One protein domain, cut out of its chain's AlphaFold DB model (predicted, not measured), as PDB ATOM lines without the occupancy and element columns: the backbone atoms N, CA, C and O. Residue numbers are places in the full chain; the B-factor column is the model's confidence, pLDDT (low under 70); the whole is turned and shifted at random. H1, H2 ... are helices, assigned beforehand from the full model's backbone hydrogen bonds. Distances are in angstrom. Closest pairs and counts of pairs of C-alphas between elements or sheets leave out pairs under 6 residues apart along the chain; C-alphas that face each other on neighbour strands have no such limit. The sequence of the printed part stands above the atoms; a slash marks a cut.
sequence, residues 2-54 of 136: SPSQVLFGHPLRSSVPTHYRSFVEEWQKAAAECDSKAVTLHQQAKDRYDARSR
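This is residues 2 to 54 of the 136 residues of an uncharacterized protein of Portunus trituberculatus (UniProt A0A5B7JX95). One long helix, H2, makes most of the length of a thin rod, and residues 32 to 54, of which 32 to 52 belong to H2, stick out free. Before H2 a winding stretch with no named element, residues 9 to 24, leads from a small helix, H1, which lies away from H2. The printed part has 53 residues, two named helices in the order H1, H2 and no named strand, and its class is all helix. It is extended, with a radius of gyration of the C-alphas of 18.4 A and spans of 60 by 20 by 15 A.

H2, residues 25 to 52, runs 41.2 A from C-alpha 25 at (-36.900, 80.293, 3.665) to C-alpha 52 at (-51.302, 106.948, 31.519). H1, residues 3 to 8, begins at C-alpha 3 at (-21.046, 66.131, 7.889) and is 8.9 A long.

H2 and H1 are apart, with no C-alpha of one within 8 A of the other. Each O i to N i+4 pair in H1 is within hydrogen-bond range, and 23 of 24 in H2.

The two C-alphas farthest apart, those of Leu 7 and Arg 54, are 60.9 A apart. The printed part has no cut, and the link from H1 to H2, 16 residues, is long. The pLDDT is under 70 at residues 2 to 4 and 9 to 18.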
ATOM      1  N   SER A   2     -22.531  70.171   5.613       64.25
ATOM      2  CA  SER A   2     -21.982  69.765   6.917       64.25
ATOM      3  C   SER A   2     -22.026  68.236   7.043       64.25
ATOM      4  O   SER A   2     -23.027  67.653   6.622       64.25
ATOM      5  N   PRO A   3     -21.027  67.578   7.659       69.31
ATOM      6  CA  PRO A   3     -21.046  66.131   7.889       69.31
ATOM      7  C   PRO A   3     -22.328  65.636   8.575       69.31
ATOM      8  O   PRO A   3     -22.878  64.600   8.214       69.31
ATOM      9  N   SER A   4     -22.867  66.420   9.512       66.94
ATOM     10  CA  SER A   4     -24.137  66.117  10.177       66.94
ATOM     11  C   SER A   4     -25.339  66.152   9.229       66.94
ATOM     12  O   SER A   4     -26.239  65.330   9.338       66.94
ATOM     13  N   GLN A   5     -25.357  67.068   8.265       74.56
ATOM     14  CA  GLN A   5     -26.453  67.186   7.301       74.56
ATOM     15  C   GLN A   5     -26.465  66.020   6.304       74.56
ATOM     16  O   GLN A   5     -27.531  65.614   5.859       74.56
ATOM     17  N   VAL A   6     -25.295  65.460   5.990       77.19
ATOM     18  CA  VAL A   6     -25.172  64.255   5.156       77.19
ATOM     19  C   VAL A   6     -25.709  63.023   5.890       77.19
ATOM     20  O   VAL A   6     -26.374  62.195   5.280       77.19
ATOM     21  N   LEU A   7     -25.461  62.923   7.198       74.00
ATOM     22  CA  LEU A   7     -25.918  61.800   8.024       74.00
ATOM     23  C   LEU A   7     -27.415  61.845   8.345       74.00
ATOM     24  O   LEU A   7     -28.080  60.817   8.294       74.00
ATOM     25  N   PHE A   8     -27.943  63.019   8.693       74.00
ATOM     26  CA  PHE A   8     -29.312  63.150   9.203       74.00
ATOM     27  C   PHE A   8     -30.302  63.696   8.168       74.00
ATOM     28  O   PHE A   8     -31.484  63.825   8.462       74.00
ATOM     29  N   GLY A   9     -29.849  64.053   6.962       69.50
ATOM     30  CA  GLY A   9     -30.707  64.585   5.894       69.50
ATOM     31  C   GLY A   9     -31.258  65.992   6.155       69.50
ATOM     32  O   GLY A   9     -31.869  66.592   5.275       69.50
ATOM     33  N   HIS A  10     -31.012  66.559   7.336       61.75
ATOM     34  CA  HIS A  10     -31.380  67.917   7.707       61.75
ATOM     35  C   HIS A  10     -30.282  68.556   8.574       61.75
ATOM     36  O   HIS A  10     -29.594  67.859   9.329       61.75
ATOM     37  N   PRO A  11     -30.072  69.881   8.492       65.88
ATOM     38  CA  PRO A  11     -29.090  70.560   9.327       65.88
ATOM     39  C   PRO A  11     -29.478  70.446  10.811       65.88
ATOM     40  O   PRO A  11     -30.485  70.996  11.251       65.88
ATOM     41  N   LEU A  12     -28.674  69.719  11.593       63.34
ATOM     42  CA  LEU A  12     -28.756  69.741  13.055       63.34
ATOM     43  C   LEU A  12     -28.391  71.143  13.568       63.34
ATOM     44  O   LEU A  12     -27.515  71.789  12.990       63.34
ATOM     45  N   ARG A  13     -29.034  71.598  14.656       58.28
ATOM     46  CA  ARG A  13     -28.732  72.875  15.335       58.28
ATOM     47  C   ARG A  13     -27.218  72.976  15.583       58.28
ATOM     48  O   ARG A  13     -26.693  72.346  16.496       58.28
ATOM     49  N   SER A  14     -26.510  73.742  14.755       63.44
ATOM     50  CA  SER A  14     -25.091  74.016  14.955       63.44
ATOM     51  C   SER A  14     -24.938  74.942  16.157       63.44
ATOM     52  O   SER A  14     -25.633  75.950  16.248       63.44
ATOM     53  N   SER A  15     -24.000  74.645  17.061       57.31
ATOM     54  CA  SER A  15     -23.640  75.571  18.150       57.31
ATOM     55  C   SER A  15     -22.968  76.854  17.639       57.31
ATOM     56  O   SER A  15     -22.744  77.786  18.410       57.31
ATOM     57  N   VAL A  16     -22.614  76.899  16.352       59.94
ATOM     58  CA  VAL A  16     -22.083  78.088  15.687       59.94
ATOM     59  C   VAL A  16     -23.254  79.006  15.330       59.94
ATOM     60  O   VAL A  16     -24.210  78.524  14.711       59.94
ATOM     61  N   PRO A  17     -23.198  80.303  15.686       59.06
ATOM     62  CA  PRO A  17     -24.181  81.283  15.253       59.06
ATOM     63  C   PRO A  17     -24.240  81.315  13.726       59.06
ATOM     64  O   PRO A  17     -23.326  81.794  13.056       59.06
ATOM     65  N   THR A  18     -25.317  80.777  13.175       66.12
ATOM     66  CA  THR A  18     -25.575  80.812  11.741       66.12
ATOM     67  C   THR A  18     -26.297  82.113  11.420       66.12
ATOM     68  O   THR A  18     -27.273  82.478  12.079       66.12
ATOM     69  N   HIS A  19     -25.794  82.847  10.429       74.94
ATOM     70  CA  HIS A  19     -26.378  84.120  10.022       74.94
ATOM     71  C   HIS A  19     -27.817  83.915   9.516       74.94
ATOM     72  O   HIS A  19     -28.088  82.945   8.812       74.94
ATOM     73  N   TYR A  20     -28.726  84.850   9.822       71.38
ATOM     74  CA  TYR A  20     -30.165  84.777   9.502       71.38
ATOM     75  C   TYR A  20     -30.468  84.343   8.052       71.38
ATOM     76  O   TYR A  20     -31.386  83.567   7.802       71.38
ATOM     77  N   ARG A  21     -29.648  84.790   7.094       71.69
ATOM     78  CA  ARG A  21     -29.798  84.480   5.660       71.69
ATOM     79  C   ARG A  21     -29.505  83.027   5.274       71.69
ATOM     80  O   ARG A  21     -29.815  82.632   4.158       71.69
ATOM     81  N   SER A  22     -28.874  82.260   6.154       76.56
ATOM     82  CA  SER A  22     -28.526  80.858   5.917       76.56
ATOM     83  C   SER A  22     -29.615  79.891   6.396       76.56
ATOM     84  O   SER A  22     -29.480  78.687   6.194       76.56
ATOM     85  N   PHE A  23     -30.681  80.391   7.033       75.25
ATOM     86  CA  PHE A  23     -31.831  79.571   7.407       75.25
ATOM     87  C   PHE A  23     -32.701  79.222   6.199       75.25
ATOM     88  O   PHE A  23     -32.692  79.919   5.187       75.25
ATOM     89  N   VAL A  24     -33.490  78.156   6.334       82.88
ATOM     90  CA  VAL A  24     -34.519  77.786   5.356       82.88
ATOM     91  C   VAL A  24     -35.528  78.931   5.215       82.88
ATOM     92  O   VAL A  24     -35.850  79.607   6.195       82.88
ATOM     93  N   GLU A  25     -36.027  79.158   3.999       82.38
ATOM     94  CA  GLU A  25     -36.900  80.293   3.665       82.38
ATOM     95  C   GLU A  25     -38.153  80.371   4.556       82.38
ATOM     96  O   GLU A  25     -38.553  81.456   4.978       82.38
ATOM     97  N   GLU A  26     -38.734  79.224   4.914       84.44
ATOM     98  CA  GLU A  26     -39.882  79.134   5.825       84.44
ATOM     99  C   GLU A  26     -39.584  79.759   7.197       84.44
ATOM    100  O   GLU A  26     -40.397  80.506   7.741       84.44
ATOM    101  N   TRP A  27     -38.387  79.523   7.736       82.94
ATOM    102  CA  TRP A  27     -37.974  80.075   9.027       82.94
ATOM    103  C   TRP A  27     -37.634  81.558   8.933       82.94
ATOM    104  O   TRP A  27     -37.902  82.304   9.872       82.94
ATOM    105  N   GLN A  28     -37.095  82.009   7.800       84.62
ATOM    106  CA  GLN A  28     -36.864  83.434   7.564       84.62
ATOM    107  C   GLN A  28     -38.180  84.218   7.530       84.62
ATOM    108  O   GLN A  28     -38.260  85.298   8.120       84.62
ATOM    109  N   LYS A  29     -39.212  83.658   6.880       89.19
ATOM    110  CA  LYS A  29     -40.569  84.224   6.837       89.19
ATOM    111  C   LYS A  29     -41.201  84.259   8.226       89.19
ATOM    112  O   LYS A  29     -41.679  85.312   8.640       89.19
ATOM    113  N   ALA A  30     -41.131  83.154   8.970       88.06
ATOM    114  CA  ALA A  30     -41.655  83.083  10.334       88.06
ATOM    115  C   ALA A  30     -40.956  84.072  11.286       88.06
ATOM    116  O   ALA A  30     -41.611  84.722  12.099       88.06
ATOM    117  N   ALA A  31     -39.634  84.230  11.166       85.69
ATOM    118  CA  ALA A  31     -38.874  85.209  11.939       85.69
ATOM    119  C   ALA A  31     -39.282  86.650  11.597       85.69
ATOM    120  O   ALA A  31     -39.552  87.430  12.505       85.69
ATOM    121  N   ALA A  32     -39.417  86.984  10.310       89.31
ATOM    122  CA  ALA A  32     -39.866  88.311   9.883       89.31
ATOM    123  C   ALA A  32     -41.288  88.630  10.383       89.31
ATOM    124  O   ALA A  32     -41.569  89.746  10.823       89.31
ATOM    125  N   GLU A  33     -42.186  87.641  10.361       93.25
ATOM    126  CA  GLU A  33     -43.524  87.775  10.934       93.25
ATOM    127  C   GLU A  33     -43.461  88.001  12.453       93.25
ATOM    128  O   GLU A  33     -44.138  88.893  12.972       93.25
ATOM    129  N   CYS A  34     -42.622  87.248  13.169       91.12
ATOM    130  CA  CYS A  34     -42.415  87.414  14.606       91.12
ATOM    131  C   CYS A  34     -41.877  88.810  14.948       91.12
ATOM    132  O   CYS A  34     -42.449  89.483  15.806       91.12
ATOM    133  N   ASP A  35     -40.864  89.286  14.222       91.94
ATOM    134  CA  ASP A  35     -40.294  90.625  14.395       91.94
ATOM    135  C   ASP A  35     -41.350  91.709  14.160       91.94
ATOM    136  O   ASP A  35     -41.471  92.652  14.944       91.94
ATOM    137  N   SER A  36     -42.180  91.555  13.121       93.56
ATOM    138  CA  SER A  36     -43.265  92.500  12.833       93.56
ATOM    139  C   SER A  36     -44.273  92.589  13.986       93.56
ATOM    140  O   SER A  36     -44.650  93.688  14.400       93.56
ATOM    141  N   LYS A  37     -44.650  91.442  14.569       95.06
ATOM    142  CA  LYS A  37     -45.550  91.362  15.729       95.06
ATOM    143  C   LYS A  37     -44.889  91.906  16.992       95.06
ATOM    144  O   LYS A  37     -45.541  92.579  17.782       95.06
ATOM    145  N   ALA A  38     -43.599  91.658  17.187       92.62
ATOM    146  CA  ALA A  38     -42.857  92.197  18.318       92.62
ATOM    147  C   ALA A  38     -42.825  93.729  18.266       92.62
ATOM    148  O   ALA A  38     -43.099  94.382  19.270       92.62
ATOM    149  N   VAL A  39     -42.572  94.315  17.090       94.44
ATOM    150  CA  VAL A  39     -42.588  95.774  16.903       94.44
ATOM    151  C   VAL A  39     -43.960  96.359  17.235       94.44
ATOM    152  O   VAL A  39     -44.031  97.359  17.953       94.44
ATOM    153  N   THR A  40     -45.052  95.749  16.762       95.00
ATOM    154  CA  THR A  40     -46.402  96.249  17.063       95.00
ATOM    155  C   THR A  40     -46.743  96.121  18.543       95.00
ATOM    156  O   THR A  40     -47.226  97.090  19.126       95.00
ATOM    157  N   LEU A  41     -46.433  94.990  19.180       94.38
ATOM    158  CA  LEU A  41     -46.648  94.789  20.617       94.38
ATOM    159  C   LEU A  41     -45.826  95.765  21.462       94.38
ATOM    160  O   LEU A  41     -46.349  96.349  22.409       94.38
ATOM    161  N   HIS A  42     -44.561  95.992  21.105       91.38
ATOM    162  CA  HIS A  42     -43.718  96.978  21.776       91.38
ATOM    163  C   HIS A  42     -44.286  98.389  21.653       91.38
ATOM    164  O   HIS A  42     -44.287  99.132  22.636       91.38
ATOM    165  N   GLN A  43     -44.785  98.761  20.471       93.38
ATOM    166  CA  GLN A  43     -45.396 100.069  20.269       93.38
ATOM    167  C   GLN A  43     -46.698 100.205  21.066       93.38
ATOM    168  O   GLN A  43     -46.863 101.190  21.772       93.38
ATOM    169  N   GLN A  44     -47.569  99.196  21.051       94.12
ATOM    170  CA  GLN A  44     -48.803  99.189  21.845       94.12
ATOM    171  C   GLN A  44     -48.530  99.272  23.349       94.12
ATOM    172  O   GLN A  44     -49.219  99.996  24.066       94.12
ATOM    173  N   ALA A  45     -47.525  98.539  23.837       91.25
ATOM    174  CA  ALA A  45     -47.104  98.614  25.229       91.25
ATOM    175  C   ALA A  45     -46.635 100.031  25.566       91.25
ATOM    176  O   ALA A  45     -47.098 100.606  26.549       91.25
ATOM    177  N   LYS A  46     -45.778 100.614  24.718       89.62
ATOM    178  CA  LYS A  46     -45.320 101.995  24.866       89.62
ATOM    179  C   LYS A  46     -46.499 102.966  24.915       89.62
ATOM    180  O   LYS A  46     -46.619 103.695  25.889       89.62
ATOM    181  N   ASP A  47     -47.394 102.918  23.935       90.19
ATOM    182  CA  ASP A  47     -48.545 103.820  23.846       90.19
ATOM    183  C   ASP A  47     -49.458 103.690  25.073       90.19
ATOM    184  O   ASP A  47     -49.952 104.687  25.595       90.19
ATOM    185  N   ARG A  48     -49.645 102.470  25.591       91.62
ATOM    186  CA  ARG A  48     -50.436 102.216  26.801       91.62
ATOM    187  C   ARG A  48     -49.812 102.835  28.050       91.62
ATOM    188  O   ARG A  48     -50.539 103.388  28.876       91.62
ATOM    189  N   TYR A  49     -48.496 102.708  28.216       85.50
ATOM    190  CA  TYR A  49     -47.789 103.315  29.344       85.50
ATOM    191  C   TYR A  49     -47.724 104.838  29.202       85.50
ATOM    192  O   TYR A  49     -48.014 105.547  30.166       85.50
ATOM    193  N   ASP A  50     -47.436 105.339  28.003       86.19
ATOM    194  CA  ASP A  50     -47.359 106.767  27.701       86.19
ATOM    195  C   ASP A  50     -48.728 107.447  27.899       86.19
ATOM    196  O   ASP A  50     -48.791 108.510  28.507       86.19
ATOM    197  N   ALA A  51     -49.841 106.809  27.510       86.19
ATOM    198  CA  ALA A  51     -51.196 107.354  27.680       86.19
ATOM    199  C   ALA A  51     -51.589 107.596  29.146       86.19
ATOM    200  O   ALA A  51     -52.393 108.481  29.441       86.19
ATOM    201  N   ARG A  52     -51.049 106.799  30.076       78.75
ATOM    202  CA  ARG A  52     -51.302 106.948  31.519       78.75
ATOM    203  C   ARG A  52     -50.235 107.797  32.215       78.75
ATOM    204  O   ARG A  52     -50.413 108.167  33.376       78.75
ATOM    205  N   SER A  53     -49.138 108.092  31.528       75.94
ATOM    206  CA  SER A  53     -48.039 108.872  32.076       75.94
ATOM    207  C   SER A  53     -48.394 110.353  32.043       75.94
ATOM    208  O   SER A  53     -48.858 110.882  31.037       75.94
ATOM    209  N   ARG A  54     -48.185 111.045  33.165       76.06
ATOM    210  CA  ARG A  54     -48.281 112.507  33.184       76.06
ATOM    211  C   ARG A  54     -47.118 113.075  32.380       76.06
ATOM    212  O   ARG A  54     -45.994 112.600  32.520       76.06
TER     213      ARG A  54